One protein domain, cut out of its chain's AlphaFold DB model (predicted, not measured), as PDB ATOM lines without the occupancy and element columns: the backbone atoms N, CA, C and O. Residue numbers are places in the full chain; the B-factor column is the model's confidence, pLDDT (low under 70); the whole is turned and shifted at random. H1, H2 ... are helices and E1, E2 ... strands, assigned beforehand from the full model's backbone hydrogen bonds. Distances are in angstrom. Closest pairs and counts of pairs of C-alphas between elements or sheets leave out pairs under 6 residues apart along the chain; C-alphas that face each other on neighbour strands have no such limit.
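What this domain is: This is residues 284 to 422 of the 745 residues of a protein of Aerococcus christensenii (UniProt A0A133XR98). You are looking at two lobes set end to end and joined by one stretch of chain: the first is a six-stranded antiparallel sheet, E1 to E6, curled like part of a barrel, with the short helix H1; the second is a strongly twisted four-stranded sheet, E7, E10, E11 and E12, with the hairpin E8 and E9 beside its edge strand E12 and the short helix H2 at the sheet's level. The two lobes come close through few residues, where E1 and E4 of the first approach E12 of the second. The printed part has 139 residues, with twelve named strands and two named helices in the order E1 E2 E3 H1 E4 E5 E6 E7 E8 E9 E10 E11 E12 H2, and its class is mostly strand. The sheets run E1 E4 E5 E6 E2 E3, E7 E10 E11 E12 and E8 E9, each antiparallel throughout. The whole is compact, with a radius of gyration of the C-alphas of 15.6 A, yet elongated in outline, spanning 50 by 27 by 25 A.

Where its parts are: Find C-alpha 284 at (94.028, 67.078, 37.833); there E1 begins and runs to residue 287. Next come E2, residues 293 to 295, E3, residues 306 to 311, and H1, residues 312 to 315. E4, residues 319 to 325, is 16.6 A long, E5, residues 331 to 336, is 16.3 A, and E6, residues 339 to 345, is 17.9 A and ends at C-alpha 345, (88.274, 55.987, 43.675). Beyond the link you reach E7, residues 355 to 358, E8, residues 365 to 367, and E9, residues 378 to 383. Then E10, residues 391 to 397, is 16.8 A long, E11, residues 403 to 408, is 16.5 A, and E12, residues 411 to 417, is 18.0 A. H2, residues 418 to 421, ends at C-alpha 421, (72.438, 81.729, 44.944).

How they stand to each other: Begin with the six-stranded sheet, which is strongly twisted and has E1 and E3 as edge strands. E4 has staggered pairing: its residues 319 to 321 pair with E1, where N 285 and O 320 are 3.0 A apart, and its residues 321 to 325 pair with E5, where N 323 and O 333 are 3.0 A apart. E4, E5 and E6 form a meander, each strand the antiparallel neighbour of the one before; N 344 and O 332 join the hairpin E5 and E6 at 2.8 A. N 343 and O 295 are 2.8 A apart between E6 and E2, and N 307 and O 294 are 3.0 A apart in the hairpin E2 and E3. H1 is on this sheet at a height over the sheet of 7.0 A, over none of its strands, but only just: 2 of its 4 C-alphas fall on E6. Cross to E12 by the closest C-alphas of E1 and E12, Met 286 and Gly 412, 7.3 A apart. E10, E11 and E12 form a second meander, with N 393 and O 407 at 3.0 A and N 413 and O 406 at 2.8 A. E7 pairs with E10, N 394 and O 355 at 2.8 A. In the hairpin E8 and E9, N 379 and O 366 are 3.1 A apart; the closest C-alphas of E8 and E12, Leu 366 and Gly 414, are 4.7 A apart. H2 stands at the level of the four-stranded sheet, 3.1 A in height. H1 and H2 are apart, and both are too short for an O i to N i+4 pair; each has its one O i to N i+3 pair within hydrogen-bond range.

The domain as a whole: Look for the two farthest C-alphas at Glu 302 and Asn 389, 51.0 A apart. The printed part has no cut and no long link. The link from E6 to E7, nine residues, is short; on it residues 349 to 350 pair antiparallel with residues 286 to 287 of E1. The mean pLDDT of the printed part is 91.2, and no printed residue is under 70.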
ATOM      1  N   ILE A 284      94.145  66.531  36.488       91.75
ATOM      2  CA  ILE A 284      94.028  67.078  37.833       91.75
ATOM      3  C   ILE A 284      92.568  66.967  38.246       91.75
ATOM      4  O   ILE A 284      91.691  67.478  37.549       91.75
ATOM      5  N   GLY A 285      92.316  66.290  39.363       94.00
ATOM      6  CA  GLY A 285      90.988  66.158  39.953       94.00
ATOM      7  C   GLY A 285      90.879  66.976  41.235       94.00
ATOM      8  O   GLY A 285      91.790  66.958  42.060       94.00
ATOM      9  N   MET A 286      89.763  67.680  41.413       95.50
ATOM     10  CA  MET A 286      89.407  68.298  42.691       95.50
ATOM     11  C   MET A 286      88.695  67.269  43.564       95.50
ATOM     12  O   MET A 286      87.692  66.698  43.131       95.50
ATOM     13  N   VAL A 287      89.160  67.055  44.792       96.12
ATOM     14  CA  VAL A 287      88.473  66.157  45.726       96.12
ATOM     15  C   VAL A 287      87.245  66.868  46.292       96.12
ATOM     16  O   VAL A 287      87.349  67.937  46.890       96.12
ATOM     17  N   THR A 288      86.068  66.281  46.101       93.88
ATOM     18  CA  THR A 288      84.782  66.873  46.528       93.88
ATOM     19  C   THR A 288      83.969  65.940  47.415       93.88
ATOM     20  O   THR A 288      83.146  66.404  48.208       93.88
ATOM     21  N   ARG A 289      84.214  64.625  47.323       88.94
ATOM     22  CA  ARG A 289      83.475  63.604  48.071       88.94
ATOM     23  C   ARG A 289      84.360  62.852  49.057       88.94
ATOM     24  O   ARG A 289      85.523  62.540  48.808       88.94
ATOM     25  N   TYR A 290      83.754  62.519  50.184       86.25
ATOM     26  CA  TYR A 290      84.372  61.820  51.306       86.25
ATOM     27  C   TYR A 290      84.130  60.310  51.250       86.25
ATOM     28  O   TYR A 290      83.181  59.855  50.618       86.25
ATOM     29  N   GLY A 291      84.890  59.564  52.057       83.56
ATOM     30  CA  GLY A 291      84.617  58.154  52.354       83.56
ATOM     31  C   GLY A 291      85.315  57.169  51.421       83.56
ATOM     32  O   GLY A 291      85.031  55.978  51.492       83.56
ATOM     33  N   TYR A 292      86.233  57.649  50.583       91.12
ATOM     34  CA  TYR A 292      87.031  56.810  49.698       91.12
ATOM     35  C   TYR A 292      88.434  56.644  50.277       91.12
ATOM     36  O   TYR A 292      89.091  57.632  50.614       91.12
ATOM     37  N   SER A 293      88.878  55.400  50.431       92.44
ATOM     38  CA  SER A 293      90.231  55.083  50.884       92.44
ATOM     39  C   SER A 293      91.276  55.500  49.850       92.44
ATOM     40  O   SER A 293      90.987  55.612  48.657       92.44
ATOM     41  N   ILE A 294      92.494  55.746  50.336       94.94
ATOM     42  CA  ILE A 294      93.688  55.860  49.504       94.94
ATOM     43  C   ILE A 294      94.552  54.632  49.782       94.94
ATOM     44  O   ILE A 294      95.040  54.428  50.902       94.94
ATOM     45  N   ASP A 295      94.719  53.808  48.754       93.81
ATOM     46  CA  ASP A 295      95.229  52.448  48.880       93.81
ATOM     47  C   ASP A 295      96.530  52.234  48.095       93.81
ATOM     48  O   ASP A 295      96.908  52.998  47.207       93.81
ATOM     49  N   THR A 296      97.259  51.176  48.439       90.44
ATOM     50  CA  THR A 296      98.537  50.801  47.816       90.44
ATOM     51  C   THR A 296      98.399  50.256  46.393       90.44
ATOM     52  O   THR A 296      99.378  50.208  45.642       90.44
ATOM     53  N   LYS A 297      97.182  49.840  46.030       88.94
ATOM     54  CA  LYS A 297      96.752  49.301  44.735       88.94
ATOM     55  C   LYS A 297      95.286  49.695  44.506       88.94
ATOM     56  O   LYS A 297      94.623  50.047  45.485       88.94
ATOM     57  N   PRO A 298      94.752  49.604  43.274       88.06
ATOM     58  CA  PRO A 298      93.316  49.722  43.050       88.06
ATOM     59  C   PRO A 298      92.532  48.807  43.998       88.06
ATOM     60  O   PRO A 298      92.910  47.655  44.231       88.06
ATOM     61  N   TRP A 299      91.447  49.330  44.562       79.00
ATOM     62  CA  TRP A 299      90.655  48.599  45.545       79.00
ATOM     63  C   TRP A 299      90.106  47.298  44.944       79.00
ATOM     64  O   TRP A 299      89.601  47.273  43.818       79.00
ATOM     65  N   GLY A 300      90.218  46.204  45.700       71.31
ATOM     66  CA  GLY A 300      89.815  44.864  45.267       71.31
ATOM     67  C   GLY A 300      90.901  44.053  44.547       71.31
ATOM     68  O   GLY A 300      90.709  42.852  44.358       71.31
ATOM     69  N   GLU A 301      92.048  44.643  44.192       80.06
ATOM     70  CA  GLU A 301      93.202  43.868  43.717       80.06
ATOM     71  C   GLU A 301      93.853  43.059  44.848       80.06
ATOM     72  O   GLU A 301      93.940  43.505  45.987       80.06
ATOM     73  N   GLU A 302      94.381  41.870  44.552       79.12
ATOM     74  CA  GLU A 302      95.008  41.031  45.575       79.12
ATOM     75  C   GLU A 302      96.156  41.754  46.314       79.12
ATOM     76  O   GLU A 302      97.101  42.300  45.725       79.12
ATOM     77  N   GLY A 303      96.069  41.740  47.646       76.38
ATOM     78  CA  GLY A 303      97.052  42.366  48.524       76.38
ATOM     79  C   GLY A 303      96.978  43.893  48.581       76.38
ATOM     80  O   GLY A 303      97.948  44.498  49.031       76.38
ATOM     81  N   PHE A 304      95.883  44.522  48.135       81.19
ATOM     82  CA  PHE A 304      95.658  45.941  48.408       81.19
ATOM     83  C   PHE A 304      95.524  46.189  49.919       81.19
ATOM     84  O   PHE A 304      94.919  45.409  50.659       81.19
ATOM     85  N   THR A 305      96.115  47.284  50.379       88.75
ATOM     86  CA  THR A 305      96.083  47.753  51.766       88.75
ATOM     87  C   THR A 305      95.996  49.275  51.768       88.75
ATOM     88  O   THR A 305      96.235  49.912  50.744       88.75
ATOM     89  N   SER A 306      95.695  49.882  52.918       89.12
ATOM     90  CA  SER A 306      95.779  51.340  53.034       89.12
ATOM     91  C   SER A 306      97.211  51.814  52.782       89.12
ATOM     92  O   SER A 306      98.155  51.274  53.362       89.12
ATOM     93  N   ALA A 307      97.369  52.873  51.987       88.44
ATOM     94  CA  ALA A 307      98.667  53.505  51.751       88.44
ATOM     95  C   ALA A 307      99.200  54.273  52.979       88.44
ATOM     96  O   ALA A 307     100.316  54.790  52.959       88.44
ATOM     97  N   GLY A 308      98.406  54.393  54.054       86.50
ATOM     98  CA  GLY A 308      98.779  55.155  55.249       86.50
ATOM     99  C   GLY A 308      98.819  56.671  55.021       86.50
ATOM    100  O   GLY A 308      99.445  57.392  55.796       86.50
ATOM    101  N   LYS A 309      98.167  57.156  53.957       88.38
ATOM    102  CA  LYS A 309      98.094  58.573  53.563       88.38
ATOM    103  C   LYS A 309      96.702  59.176  53.783       88.38
ATOM    104  O   LYS A 309      96.358  60.160  53.150       88.38
ATOM    105  N   GLY A 310      95.905  58.588  54.673       89.88
ATOM    106  CA  GLY A 310      94.541  59.039  54.940       89.88
ATOM    107  C   GLY A 310      93.534  58.545  53.899       89.88
ATOM    108  O   GLY A 310      93.647  57.437  53.371       89.88
ATOM    109  N   SER A 311      92.514  59.355  53.655       92.94
ATOM    110  CA  SER A 311      91.382  59.080  52.768       92.94
ATOM    111  C   SER A 311      90.989  60.345  52.012       92.94
ATOM    112  O   SER A 311      91.478  61.428  52.322       92.94
ATOM    113  N   SER A 312      90.041  60.261  51.078       93.75
ATOM    114  CA  SER A 312      89.534  61.448  50.375       93.75
ATOM    115  C   SER A 312      89.024  62.551  51.315       93.75
ATOM    116  O   SER A 312      89.035  63.720  50.945       93.75
ATOM    117  N   ALA A 313      88.632  62.201  52.544       90.06
ATOM    118  CA  ALA A 313      88.208  63.142  53.575       90.06
ATOM    119  C   ALA A 313      89.281  64.174  53.953       90.06
ATOM    120  O   ALA A 313      88.945  65.313  54.281       90.06
ATOM    121  N   ASP A 314      90.548  63.767  53.903       91.38
ATOM    122  CA  ASP A 314      91.697  64.577  54.311       91.38
ATOM    123  C   ASP A 314      92.115  65.581  53.225       91.38
ATOM    124  O   ASP A 314      92.880  66.498  53.503       91.38
ATOM    125  N   TYR A 315      91.587  65.423  52.006       93.44
ATOM    126  CA  TYR A 315      91.998  66.171  50.814       93.44
ATOM    127  C   TYR A 315      90.863  66.985  50.184       93.44
ATOM    128  O   TYR A 315      91.015  67.487  49.073       93.44
ATOM    129  N   VAL A 316      89.700  67.114  50.831       93.75
ATOM    130  CA  VAL A 316      88.567  67.826  50.219       93.75
ATOM    131  C   VAL A 316      88.887  69.289  49.950       93.75
ATOM    132  O   VAL A 316      89.387  70.018  50.801       93.75
ATOM    133  N   GLY A 317      88.563  69.718  48.732       92.88
ATOM    134  CA  GLY A 317      88.898  71.030  48.198       92.88
ATOM    135  C   GLY A 317      90.337  71.157  47.699       92.88
ATOM    136  O   GLY A 317      90.690  72.229  47.198       92.88
ATOM    137  N   GLU A 318      91.146  70.097  47.793       94.06
ATOM    138  CA  GLU A 318      92.475  70.030  47.194       94.06
ATOM    139  C   GLU A 318      92.440  69.480  45.765       94.06
ATOM    140  O   GLU A 318      91.578  68.683  45.375       94.06
ATOM    141  N   ARG A 319      93.431  69.911  44.980       94.31
ATOM    142  CA  ARG A 319      93.698  69.427  43.628       94.31
ATOM    143  C   ARG A 319      94.771  68.351  43.691       94.31
ATOM    144  O   ARG A 319      95.885  68.633  44.125       94.31
ATOM    145  N   LEU A 320      94.452  67.159  43.207       95.38
ATOM    146  CA  LEU A 320      95.395  66.051  43.127       95.38
ATOM    147  C   LEU A 320      95.770  65.774  41.673       95.38
ATOM    148  O   LEU A 320      94.904  65.722  40.796       95.38
ATOM    149  N   GLU A 321      97.068  65.603  41.430       95.31
ATOM    150  CA  GLU A 321      97.593  65.156  40.144       95.31
ATOM    151  C   GLU A 321      97.304  63.670  39.972       95.31
ATOM    152  O   GLU A 321      97.545  62.877  40.882       95.31
ATOM    153  N   ILE A 322      96.821  63.297  38.793       95.31
ATOM    154  CA  ILE A 322      96.628  61.910  38.394       95.31
ATOM    155  C   ILE A 322      97.801  61.496  37.516       95.31
ATOM    156  O   ILE A 322      98.208  62.254  36.634       95.31
ATOM    157  N   VAL A 323      98.320  60.300  37.788       93.69
ATOM    158  CA  VAL A 323      99.474  59.716  37.086       93.69
ATOM    159  C   VAL A 323      99.110  58.441  36.334       93.69
ATOM    160  O   VAL A 323      99.686  58.144  35.290       93.69
ATOM    161  N   ASP A 324      98.172  57.665  36.872       94.50
ATOM    162  CA  ASP A 324      97.798  56.364  36.328       94.50
ATOM    163  C   ASP A 324      96.312  56.101  36.555       94.50
ATOM    164  O   ASP A 324      95.706  56.642  37.486       94.50
ATOM    165  N   GLU A 325      95.735  55.259  35.710       92.25
ATOM    166  CA  GLU A 325      94.352  54.809  35.817       92.25
ATOM    167  C   GLU A 325      94.305  53.281  35.859       92.25
ATOM    168  O   GLU A 325      95.053  52.582  35.178       92.25
ATOM    169  N   SER A 326      93.442  52.727  36.704       84.62
ATOM    170  CA  SER A 326      93.264  51.280  36.785       84.62
ATOM    171  C   SER A 326      92.581  50.779  35.516       84.62
ATOM    172  O   SER A 326      91.757  51.495  34.957       84.62
ATOM    173  N   ASP A 327      92.804  49.526  35.127       79.50
ATOM    174  CA  ASP A 327      92.243  48.943  33.897       79.50
ATOM    175  C   ASP A 327      90.713  49.061  33.757       79.50
ATOM    176  O   ASP A 327      90.188  49.055  32.647       79.50
ATOM    177  N   ASN A 328      89.978  49.133  34.871       75.31
ATOM    178  CA  ASN A 328      88.519  49.291  34.875       75.31
ATOM    179  C   ASN A 328      88.049  50.762  34.895       75.31
ATOM    180  O   ASN A 328      86.848  51.015  34.965       75.31
ATOM    181  N   GLY A 329      88.974  51.725  34.890       85.06
ATOM    182  CA  GLY A 329      88.714  53.166  34.933       85.06
ATOM    183  C   GLY A 329      88.163  53.716  36.256       85.06
ATOM    184  O   GLY A 329      87.927  54.921  36.367       85.06
ATOM    185  N   ALA A 330      87.937  52.865  37.263       85.94
ATOM    186  CA  ALA A 330      87.281  53.258  38.509       85.94
ATOM    187  C   ALA A 330      88.239  53.905  39.519       85.94
ATOM    188  O   ALA A 330      87.801  54.717  40.333       85.94
ATOM    189  N   TYR A 331      89.533  53.581  39.461       94.25
ATOM    190  CA  TYR A 331      90.550  54.093  40.374       94.25
ATOM    191  C   TYR A 331      91.643  54.834  39.619       94.25
ATOM    192  O   TYR A 331      92.022  54.471  38.506       94.25
ATOM    193  N   VAL A 332      92.183  55.858  40.262       96.38
ATOM    194  CA  VAL A 332      93.290  56.657  39.747       96.38
ATOM    195  C   VAL A 332      94.395  56.736  40.786       96.38
ATOM    196  O   VAL A 332      94.119  56.904  41.974       96.38
ATOM    197  N   PHE A 333      95.649  56.619  40.359       97.31
ATOM    198  CA  PHE A 333      96.773  56.905  41.241       97.31
ATOM    199  C   PHE A 333      96.949  58.418  41.343       97.31
ATOM    200  O   PHE A 333      97.184  59.092  40.335       97.31
ATOM    201  N   VAL A 334      96.846  58.936  42.564       97.00
ATOM    202  CA  VAL A 334      96.908  60.365  42.859       97.00
ATOM    203  C   VAL A 334      98.175  60.740  43.619       97.00
ATOM    204  O   VAL A 334      98.665  60.005  44.481       97.00
ATOM    205  N   LYS A 335      98.698  61.930  43.322       94.50
ATOM    206  CA  LYS A 335      99.820  62.539  44.038       94.50
ATOM    207  C   LYS A 335      99.595  64.028  44.281       94.50
ATOM    208  O   LYS A 335      98.800  64.676  43.603       94.50
ATOM    209  N   SER A 336     100.327  64.563  45.252       91.06
ATOM    210  CA  SER A 336     100.417  65.999  45.522       91.06
ATOM    211  C   SER A 336     101.880  66.423  45.397       91.06
ATOM    212  O   SER A 336     102.718  66.034  46.215       91.06
ATOM    213  N   GLY A 337     102.211  67.140  44.317       85.06
ATOM    214  CA  GLY A 337     103.600  67.399  43.928       85.06
ATOM    215  C   GLY A 337     104.374  66.093  43.707       85.06
ATOM    216  O   GLY A 337     103.957  65.243  42.917       85.06
ATOM    217  N   ASP A 338     105.476  65.915  44.437       81.25
ATOM    218  CA  ASP A 338     106.312  64.702  44.390       81.25
ATOM    219  C   ASP A 338     105.853  63.597  45.360       81.25
ATOM    220  O   ASP A 338     106.412  62.501  45.376       81.25
ATOM    221  N   ASN A 339     104.842  63.864  46.192       87.81
ATOM    222  CA  ASN A 339     104.356  62.907  47.181       87.81
ATOM    223  C   ASN A 339     103.221  62.058  46.592       87.81
ATOM    224  O   ASN A 339     102.075  62.513  46.514       87.81
ATOM    225  N   GLY A 340     103.531  60.818  46.204       93.00
ATOM    226  CA  GLY A 340     102.528  59.822  45.830       93.00
ATOM    227  C   GLY A 340     101.644  59.459  47.016       93.00
ATOM    228  O   GLY A 340     102.140  59.033  48.061       93.00
ATOM    229  N   LEU A 341     100.334  59.645  46.863       94.75
ATOM    230  CA  LEU A 341      99.373  59.362  47.926       94.75
ATOM    231  C   LEU A 341      98.887  57.914  47.849       94.75
ATOM    232  O   LEU A 341      98.863  57.232  48.869       94.75
ATOM    233  N   GLY A 342      98.548  57.442  46.648       95.25
ATOM    234  CA  GLY A 342      98.040  56.091  46.414       95.25
ATOM    235  C   GLY A 342      96.907  56.064  45.393       95.25
ATOM    236  O   GLY A 342      96.642  57.050  44.708       95.25
ATOM    237  N   TRP A 343      96.235  54.924  45.298       96.75
ATOM    238  CA  TRP A 343      95.068  54.716  44.451       96.75
ATOM    239  C   TRP A 343      93.803  55.205  45.147       96.75
ATOM    240  O   TRP A 343      93.517  54.804  46.271       96.75
ATOM    241  N   LEU A 344      93.050  56.061  44.462       96.88
ATOM    242  CA  LEU A 344      91.818  56.677  44.937       96.88
ATOM    243  C   LEU A 344      90.678  56.387  43.956       96.88
ATOM    244  O   LEU A 344      90.862  56.430  42.741       96.88
ATOM    245  N   ASP A 345      89.486  56.124  44.483       96.06
ATOM    246  CA  ASP A 345      88.274  55.987  43.675       96.06
ATOM    247  C   ASP A 345      87.951  57.300  42.946       96.06
ATOM    248  O   ASP A 345      87.810  58.367  43.555       96.06
ATOM    249  N   LYS A 346      87.795  57.222  41.626       93.69
ATOM    250  CA  LYS A 346      87.599  58.373  40.742       93.69
ATOM    251  C   LYS A 346      86.317  59.148  41.062       93.69
ATOM    252  O   LYS A 346      86.255  60.345  40.789       93.69
ATOM    253  N   ARG A 347      85.317  58.526  41.709       92.81
ATOM    254  CA  ARG A 347      84.075  59.193  42.157       92.81
ATOM    255  C   ARG A 347      84.316  60.252  43.231       92.81
ATOM    256  O   ARG A 347      83.484  61.154  43.377       92.81
ATOM    257  N   ALA A 348      85.442  60.175  43.945       95.12
ATOM    258  CA  ALA A 348      85.871  61.199  44.893       95.12
ATOM    259  C   ALA A 348      86.208  62.540  44.216       95.12
ATOM    260  O   ALA A 348      86.198  63.587  44.874       95.12
ATOM    261  N   LEU A 349      86.508  62.506  42.912       95.50
ATOM    262  CA  LEU A 349      87.081  63.610  42.156       95.50
ATOM    263  C   LEU A 349      86.070  64.262  41.207       95.50
ATOM    264  O   LEU A 349      85.143  63.629  40.697       95.50
ATOM    265  N   ARG A 350      86.284  65.550  40.934       93.88
ATOM    266  CA  ARG A 350      85.623  66.305  39.863       93.88
ATOM    267  C   ARG A 350      86.658  66.992  38.986       93.88
ATOM    268  O   ARG A 350      87.642  67.532  39.487       93.88
ATOM    269  N   PHE A 351      86.417  66.951  37.681       87.56
ATOM    270  CA  PHE A 351      87.362  67.398  36.652       87.56
ATOM    271  C   PHE A 351      86.937  68.703  35.984       87.56
ATOM    272  O   PHE A 351      87.780  69.461  35.513       87.56
ATOM    273  N   GLU A 352      85.635  68.976  35.964       86.56
ATOM    274  CA  GLU A 352      85.046  70.049  35.174       86.56
ATOM    275  C   GLU A 352      84.137  70.936  36.020       86.56
ATOM    276  O   GLU A 352      83.586  70.525  37.044       86.56
ATOM    277  N   THR A 353      83.972  72.168  35.552       86.81
ATOM    278  CA  THR A 353      82.973  73.092  36.076       86.81
ATOM    279  C   THR A 353      81.645  72.817  35.391       86.81
ATOM    280  O   THR A 353      81.554  72.880  34.169       86.81
ATOM    281  N   ILE A 354      80.605  72.554  36.182       89.81
ATOM    282  CA  ILE A 354      79.249  72.326  35.677       89.81
ATOM    283  C   ILE A 354      78.688  73.651  35.155       89.81
ATOM    284  O   ILE A 354      78.225  73.747  34.022       89.81
ATOM    285  N   HIS A 355      78.716  74.686  35.997       91.50
ATOM    286  CA  HIS A 355      78.303  76.048  35.660       91.50
ATOM    287  C   HIS A 355      78.839  77.046  36.695       91.50
ATOM    288  O   HIS A 355      79.489  76.677  37.671       91.50
ATOM    289  N   GLN A 356      78.572  78.335  36.484       94.38
ATOM    290  CA  GLN A 356      78.913  79.400  37.427       94.38
ATOM    291  C   GLN A 356      77.664  79.929  38.134       94.38
ATOM    292  O   GLN A 356      76.586  79.984  37.542       94.38
ATOM    293  N   GLY A 357      77.820  80.370  39.381       93.38
ATOM    294  CA  GLY A 357      76.753  80.984  40.168       93.38
ATOM    295  C   GLY A 357      77.259  82.193  40.948       93.38
ATOM    296  O   GLY A 357      78.369  82.178  41.473       93.38
ATOM    297  N   THR A 358      76.451  83.252  41.041       96.25
ATOM    298  CA  THR A 358      76.758  84.394  41.915       96.25
ATOM    299  C   THR A 358      76.107  84.196  43.273       96.25
ATOM    300  O   THR A 358      74.892  84.026  43.347       96.25
ATOM    301  N   ILE A 359      76.886  84.271  44.350       95.88
ATOM    302  CA  ILE A 359      76.356  84.182  45.715       95.88
ATOM    303  C   ILE A 359      75.615  85.487  46.036       95.88
ATOM    304  O   ILE A 359      76.157  86.581  45.879       95.88
ATOM    305  N   ARG A 360      74.351  85.391  46.450       95.81
ATOM    306  CA  ARG A 360      73.444  86.531  46.683       95.81
ATOM    307  C   ARG A 360      72.917  86.623  48.106       95.81
ATOM    308  O   ARG A 360      72.416  87.683  48.474       95.81
ATOM    309  N   GLN A 361      73.055  85.568  48.903       95.00
ATOM    310  CA  GLN A 361      72.554  85.531  50.270       95.00
ATOM    311  C   GLN A 361      73.639  85.056  51.243       95.00
ATOM    312  O   GLN A 361      74.344  84.087  50.977       95.00
ATOM    313  N   ALA A 362      73.754  85.755  52.372       92.81
ATOM    314  CA  ALA A 362      74.628  85.400  53.487       92.81
ATOM    315  C   ALA A 362      73.942  84.416  54.459       92.81
ATOM    316  O   ALA A 362      72.722  84.265  54.439       92.81
ATOM    317  N   GLY A 363      74.717  83.811  55.365       92.12
ATOM    318  CA  GLY A 363      74.201  82.968  56.458       92.12
ATOM    319  C   GLY A 363      74.370  81.459  56.263       92.12
ATOM    320  O   GLY A 363      73.957  80.691  57.125       92.12
ATOM    321  N   TYR A 364      75.004  81.040  55.169       94.38
ATOM    322  CA  TYR A 364      75.343  79.645  54.872       94.38
ATOM    323  C   TYR A 364      76.849  79.396  55.023       94.38
ATOM    324  O   TYR A 364      77.650  80.233  54.587       94.38
ATOM    325  N   THR A 365      77.213  78.268  55.628       94.56
ATOM    326  CA  THR A 365      78.589  77.780  55.817       94.56
ATOM    327  C   THR A 365      79.148  77.133  54.548       94.56
ATOM    328  O   THR A 365      78.397  76.804  53.629       94.56
ATOM    329  N   LEU A 366      80.478  77.012  54.488       94.56
ATOM    330  CA  LEU A 366      81.205  76.254  53.471       94.56
ATOM    331  C   LEU A 366      81.771  74.997  54.127       94.56
ATOM    332  O   LEU A 366      82.772  75.041  54.845       94.56
ATOM    333  N   ASP A 367      81.089  73.884  53.904       94.12
ATOM    334  CA  ASP A 367      81.298  72.666  54.672       94.12
ATOM    335  C   ASP A 367      82.066  71.608  53.878       94.12
ATOM    336  O   ASP A 367      82.090  71.580  52.649       94.12
ATOM    337  N   SER A 368      82.702  70.702  54.611       89.94
ATOM    338  CA  SER A 368      83.370  69.521  54.055       89.94
ATOM    339  C   SER A 368      82.396  68.608  53.309       89.94
ATOM    340  O   SER A 368      82.733  68.006  52.300       89.94
ATOM    341  N   ARG A 369      81.153  68.530  53.771       91.81
ATOM    342  CA  ARG A 369      80.075  67.726  53.190       91.81
ATOM    343  C   ARG A 369      78.796  68.557  53.140       91.81
ATOM    344  O   ARG A 369      78.727  69.562  53.851       91.81
ATOM    345  N   PRO A 370      77.777  68.153  52.364       91.31
ATOM    346  CA  PRO A 370      76.440  68.714  52.494       91.31
ATOM    347  C   PRO A 370      76.010  68.803  53.965       91.31
ATOM    348  O   PRO A 370      76.222  67.885  54.761       91.31
ATOM    349  N   TRP A 371      75.447  69.950  54.341       86.69
ATOM    350  CA  TRP A 371      75.161  70.254  55.739       86.69
ATOM    351  C   TRP A 371      74.190  69.228  56.342       86.69
ATOM    352  O   TRP A 371      73.148  68.921  55.762       86.69
ATOM    353  N   GLY A 372      74.528  68.715  57.528       79.31
ATOM    354  CA  GLY A 372      73.733  67.710  58.239       79.31
ATOM    355  C   GLY A 372      74.065  66.252  57.903       79.31
ATOM    356  O   GLY A 372      73.552  65.364  58.585       79.31
ATOM    357  N   GLU A 373      74.931  65.980  56.921       85.12
ATOM    358  CA  GLU A 373      75.473  64.631  56.701       85.12
ATOM    359  C   GLU A 373      76.438  64.216  57.820       85.12
ATOM    360  O   GLU A 373      77.156  65.040  58.380       85.12
ATOM    361  N   GLU A 374      76.505  62.925  58.150       81.94
ATOM    362  CA  GLU A 374      77.405  62.445  59.203       81.94
ATOM    363  C   GLU A 374      78.870  62.845  58.932       81.94
ATOM    364  O   GLU A 374      79.401  62.669  57.833       81.94
ATOM    365  N   GLY A 375      79.542  63.403  59.942       77.38
ATOM    366  CA  GLY A 375      80.943  63.826  59.844       77.38
ATOM    367  C   GLY A 375      81.186  65.153  59.113       77.38
ATOM    368  O   GLY A 375      82.350  65.514  58.919       77.38
ATOM    369  N   PHE A 376      80.138  65.894  58.729       85.25
ATOM    370  CA  PHE A 376      80.308  67.251  58.209       85.25
ATOM    371  C   PHE A 376      80.935  68.181  59.261       85.25
ATOM    372  O   PHE A 376      80.661  68.096  60.460       85.25
ATOM    373  N   HIS A 377      81.789  69.081  58.794       88.19
ATOM    374  CA  HIS A 377      82.408  70.142  59.574       88.19
ATOM    375  C   HIS A 377      82.770  71.330  58.675       88.19
ATOM    376  O   HIS A 377      83.073  71.154  57.492       88.19
ATOM    377  N   ASP A 378      82.780  72.524  59.260       89.12
ATOM    378  CA  ASP A 378      83.193  73.761  58.592       89.12
ATOM    379  C   ASP A 378      84.650  73.648  58.107       89.12
ATOM    380  O   ASP A 378      85.558  73.359  58.897       89.12
ATOM    381  N   MET A 379      84.877  73.900  56.813       89.81
ATOM    382  CA  MET A 379      86.216  73.882  56.205       89.81
ATOM    383  C   MET A 379      87.080  75.083  56.611       89.81
ATOM    384  O   MET A 379      88.245  75.167  56.225       89.81
ATOM    385  N   LYS A 380      86.528  76.035  57.373       90.19
ATOM    386  CA  LYS A 380      87.166  77.293  57.789       90.19
ATOM    387  C   LYS A 380      87.599  78.157  56.604       90.19
ATOM    388  O   LYS A 380      88.532  78.952  56.704       90.19
ATOM    389  N   ASN A 381      86.883  78.032  55.488       88.81
ATOM    390  CA  ASN A 381      87.069  78.833  54.279       88.81
ATOM    391  C   ASN A 381      86.172  80.083  54.249       88.81
ATOM    392  O   ASN A 381      86.057  80.733  53.208       88.81
ATOM    393  N   GLY A 382      85.562  80.431  55.384       90.00
ATOM    394  CA  GLY A 382      84.588  81.508  55.511       90.00
ATOM    395  C   GLY A 382      83.158  81.016  55.306       90.00
ATOM    396  O   GLY A 382      82.863  79.825  55.358       90.00
ATOM    397  N   THR A 383      82.256  81.955  55.074       94.25
ATOM    398  CA  THR A 383      80.829  81.717  54.847       94.25
ATOM    399  C   THR A 383      80.390  82.406  53.563       94.25
ATOM    400  O   THR A 383      81.081  83.274  53.038       94.25
ATOM    401  N   SER A 384      79.190  82.101  53.080       95.38
ATOM    402  CA  SER A 384      78.545  82.836  51.976       95.38
ATOM    403  C   SER A 384      78.564  84.369  52.120       95.38
ATOM    404  O   SER A 384      78.549  85.067  51.108       95.38
ATOM    405  N   ALA A 385      78.642  84.914  53.343       94.62
ATOM    406  CA  ALA A 385      78.768  86.356  53.566       94.62
ATOM    407  C   ALA A 385      80.077  86.933  52.998       94.62
ATOM    408  O   ALA A 385      80.073  88.030  52.443       94.62
ATOM    409  N   ASP A 386      81.172  86.176  53.090       95.75
ATOM    410  CA  ASP A 386      82.506  86.589  52.637       95.75
ATOM    411  C   ASP A 386      82.607  86.619  51.102       95.75
ATOM    412  O   ASP A 386      83.442  87.323  50.531       95.75
ATOM    413  N   TYR A 387      81.709  85.894  50.431       94.88
ATOM    414  CA  TYR A 387      81.660  85.752  48.976       94.88
ATOM    415  C   TYR A 387      80.432  86.428  48.349       94.88
ATOM    416  O   TYR A 387      80.103  86.173  47.191       94.88
ATOM    417  N   ILE A 388      79.743  87.307  49.083       95.19
ATOM    418  CA  ILE A 388      78.540  87.978  48.586       95.19
ATOM    419  C   ILE A 388      78.832  88.763  47.294       95.19
ATOM    420  O   ILE A 388      79.818  89.490  47.184       95.19
ATOM    421  N   ASN A 389      77.956  88.617  46.302       93.62
ATOM    422  CA  ASN A 389      78.077  89.154  44.944       93.62
ATOM    423  C   ASN A 389      79.291  88.669  44.134       93.62
ATOM    424  O   ASN A 389      79.511  89.175  43.032       93.62
ATOM    425  N   GLN A 390      80.045  87.682  44.621       95.44
ATOM    426  CA  GLN A 390      81.103  87.038  43.849       95.44
ATOM    427  C   GLN A 390      80.531  85.887  43.021       95.44
ATOM    428  O   GLN A 390      79.637  85.161  43.465       95.44
ATOM    429  N   THR A 391      81.052  85.725  41.805       95.00
ATOM    430  CA  THR A 391      80.768  84.568  40.955       95.00
ATOM    431  C   THR A 391      81.758  83.459  41.278       95.00
ATOM    432  O   THR A 391      82.965  83.671  41.198       95.00
ATOM    433  N   VAL A 392      81.237  82.288  41.630       95.81
ATOM    434  CA  VAL A 392      82.003  81.070  41.917       95.81
ATOM    435  C   VAL A 392      81.677  79.989  40.894       95.81
ATOM    436  O   VAL A 392      80.633  80.022  40.235       95.81
ATOM    437  N   GLU A 393      82.578  79.025  40.753       96.06
ATOM    438  CA  GLU A 393      82.384  77.856  39.901       96.06
ATOM    439  C   GLU A 393      81.757  76.723  40.714       96.06
ATOM    440  O   GLU A 393      82.246  76.390  41.792       96.06
ATOM    441  N   ILE A 394      80.686  76.128  40.191       96.06
ATOM    442  CA  ILE A 394      80.004  74.971  40.771       96.06
ATOM    443  C   ILE A 394      80.494  73.721  40.044       96.06
ATOM    444  O   ILE A 394      80.387  73.632  38.819       96.06
ATOM    445  N   ILE A 395      81.044  72.769  40.798       95.00
ATOM    446  CA  ILE A 395      81.749  71.597  40.245       95.00
ATOM    447  C   ILE A 395      81.171  70.250  40.698       95.00
ATOM    448  O   ILE A 395      81.495  69.221  40.113       95.00
ATOM    449  N   ASP A 396      80.334  70.238  41.737       95.69
ATOM    450  CA  ASP A 396      79.579  69.056  42.157       95.69
ATOM    451  C   ASP A 396      78.221  69.466  42.724       95.69
ATOM    452  O   ASP A 396      78.018  70.611  43.140       95.69
ATOM    453  N   GLU A 397      77.310  68.506  42.773       94.00
ATOM    454  CA  GLU A 397      75.980  68.641  43.350       94.00
ATOM    455  C   GLU A 397      75.692  67.451  44.271       94.00
ATOM    456  O   GLU A 397      76.124  66.325  44.004       94.00
ATOM    457  N   SER A 398      75.005  67.708  45.388       90.25
ATOM    458  CA  SER A 398      74.621  66.665  46.335       90.25
ATOM    459  C   SER A 398      73.509  65.812  45.741       90.25
ATOM    460  O   SER A 398      72.719  66.290  44.932       90.25
ATOM    461  N   ASP A 399      73.382  64.564  46.178       87.12
ATOM    462  CA  ASP A 399      72.445  63.625  45.548       87.12
ATOM    463  C   ASP A 399      70.968  64.065  45.701       87.12
ATOM    464  O   ASP A 399      70.129  63.785  44.848       87.12
ATOM    465  N   ASN A 400      70.644  64.827  46.754       85.38
ATOM    466  CA  ASN A 400      69.325  65.448  46.957       85.38
ATOM    467  C   ASN A 400      69.150  66.815  46.257       85.38
ATOM    468  O   ASN A 400      68.103  67.450  46.395       85.38
ATOM    469  N   GLY A 401      70.186  67.301  45.574       90.06
ATOM    470  CA  GLY A 401      70.224  68.567  44.852       90.06
ATOM    471  C   GLY A 401      70.176  69.835  45.707       90.06
ATOM    472  O   GLY A 401      70.059  70.922  45.145       90.06
ATOM    473  N   ALA A 402      70.245  69.742  47.041       92.38
ATOM    474  CA  ALA A 402      70.132  70.891  47.945       92.38
ATOM    475  C   ALA A 402      71.448  71.672  48.130       92.38
ATOM    476  O   ALA A 402      71.415  72.862  48.454       92.38
ATOM    477  N   TYR A 403      72.596  71.033  47.896       95.75
ATOM    478  CA  TYR A 403      73.927  71.603  48.099       95.75
ATOM    479  C   TYR A 403      74.774  71.477  46.833       95.75
ATOM    480  O   TYR A 403      74.588  70.568  46.024       95.75
ATOM    481  N   VAL A 404      75.722  72.395  46.668       96.81
ATOM    482  CA  VAL A 404      76.696  72.401  45.570       96.81
ATOM    483  C   VAL A 404      78.103  72.563  46.108       96.81
ATOM    484  O   VAL A 404      78.318  73.346  47.031       96.81
ATOM    485  N   PHE A 405      79.071  71.869  45.519       97.31
ATOM    486  CA  PHE A 405      80.474  72.130  45.813       97.31
ATOM    487  C   PHE A 405      80.964  73.293  44.961       97.31
ATOM    488  O   PHE A 405      80.866  73.263  43.728       97.31
ATOM    489  N   VAL A 406      81.507  74.313  45.619       96.88
ATOM    490  CA  VAL A 406      81.969  75.538  44.969       96.88
ATOM    491  C   VAL A 406      83.481  75.681  45.043       96.88
ATOM    492  O   VAL A 406      84.113  75.333  46.043       96.88
ATOM    493  N   LYS A 407      84.071  76.246  43.991       94.94
ATOM    494  CA  LYS A 407      85.484  76.626  43.950       94.94
ATOM    495  C   LYS A 407      85.671  78.056  43.453       94.94
ATOM    496  O   LYS A 407      84.819  78.614  42.758       94.94
ATOM    497  N   SER A 408      86.824  78.622  43.793       90.62
ATOM    498  CA  SER A 408      87.325  79.873  43.227       90.62
ATOM    499  C   SER A 408      88.729  79.631  42.678       90.62
ATOM    500  O   SER A 408      89.666  79.368  43.438       90.62
ATOM    501  N   GLY A 409      88.862  79.643  41.348       87.31
ATOM    502  CA  GLY A 409      90.097  79.259  40.669       87.31
ATOM    503  C   GLY A 409      90.488  77.813  40.986       87.31
ATOM    504  O   GLY A 409      89.736  76.879  40.693       87.31
ATOM    505  N   ASP A 410      91.655  77.641  41.607       87.56
ATOM    506  CA  ASP A 410      92.216  76.339  41.984       87.56
ATOM    507  C   ASP A 410      91.887  75.901  43.413       87.56
ATOM    508  O   ASP A 410      92.271  74.806  43.815       87.56
ATOM    509  N   LYS A 411      91.165  76.727  44.177       88.56
ATOM    510  CA  LYS A 411      90.810  76.423  45.562       88.56
ATOM    511  C   LYS A 411      89.359  75.962  45.663       88.56
ATOM    512  O   LYS A 411      88.446  76.747  45.392       88.56
ATOM    513  N   GLY A 412      89.141  74.729  46.118       94.31
ATOM    514  CA  GLY A 412      87.826  74.285  46.572       94.31
ATOM    515  C   GLY A 412      87.430  75.020  47.852       94.31
ATOM    516  O   GLY A 412      88.176  75.023  48.830       94.31
ATOM    517  N   LEU A 413      86.280  75.692  47.835       95.19
ATOM    518  CA  LEU A 413      85.796  76.462  48.980       95.19
ATOM    519  C   LEU A 413      84.987  75.582  49.939       95.19
ATOM    520  O   LEU A 413      85.150  75.726  51.149       95.19
ATOM    521  N   GLY A 414      84.172  74.670  49.401       95.25
ATOM    522  CA  GLY A 414      83.378  73.703  50.161       95.25
ATOM    523  C   GLY A 414      81.984  73.480  49.577       95.25
ATOM    524  O   GLY A 414      81.611  74.080  48.565       95.25
ATOM    525  N   TRP A 415      81.209  72.622  50.233       96.69
ATOM    526  CA  TRP A 415      79.782  72.444  49.987       96.69
ATOM    527  C   TRP A 415      79.002  73.641  50.530       96.69
ATOM    528  O   TRP A 415      79.160  74.032  51.684       96.69
ATOM    529  N   LEU A 416      78.146  74.213  49.687       97.12
ATOM    530  CA  LEU A 416      77.330  75.386  49.973       97.12
ATOM    531  C   LEU A 416      75.861  75.094  49.660       97.12
ATOM    532  O   LEU A 416      75.534  74.490  48.639       97.12
ATOM    533  N   ASP A 417      74.964  75.557  50.525       96.94
ATOM    534  CA  ASP A 417      73.518  75.472  50.306       96.94
ATOM    535  C   ASP A 417      73.102  76.255  49.050       96.94
ATOM    536  O   ASP A 417      73.431  77.439  48.906       96.94
ATOM    537  N   LYS A 418      72.339  75.630  48.143       95.56
ATOM    538  CA  LYS A 418      71.925  76.268  46.882       95.56
ATOM    539  C   LYS A 418      71.093  77.536  47.076       95.56
ATOM    540  O   LYS A 418      71.064  78.389  46.185       95.56
ATOM    541  N   ARG A 419      70.434  77.713  48.226       94.94
ATOM    542  CA  ARG A 419      69.678  78.940  48.530       94.94
ATOM    543  C   ARG A 419      70.576  80.174  48.582       94.94
ATOM    544  O   ARG A 419      70.093  81.264  48.298       94.94
ATOM    545  N   ALA A 420      71.882  80.009  48.813       95.62
ATOM    546  CA  ALA A 420      72.857  81.096  48.753       95.62
ATOM    547  C   ALA A 420      72.894  81.822  47.392       95.62
ATOM    548  O   ALA A 420      73.339  82.969  47.328       95.62
ATOM    549  N   PHE A 421      72.421  81.189  46.310       94.31
ATOM    550  CA  PHE A 421      72.438  81.729  44.944       94.31
ATOM    551  C   PHE A 421      71.127  82.404  44.515       94.31
ATOM    552  O   PHE A 421      71.079  83.048  43.465       94.31
ATOM    553  N   VAL A 422      70.054  82.276  45.300       85.12
ATOM    554  CA  VAL A 422      68.739  82.827  44.953       85.12
ATOM    555  C   VAL A 422      68.644  84.276  45.438       85.12
ATOM    556  O   VAL A 422      68.992  84.588  46.573       85.12
TER     557      VAL A 422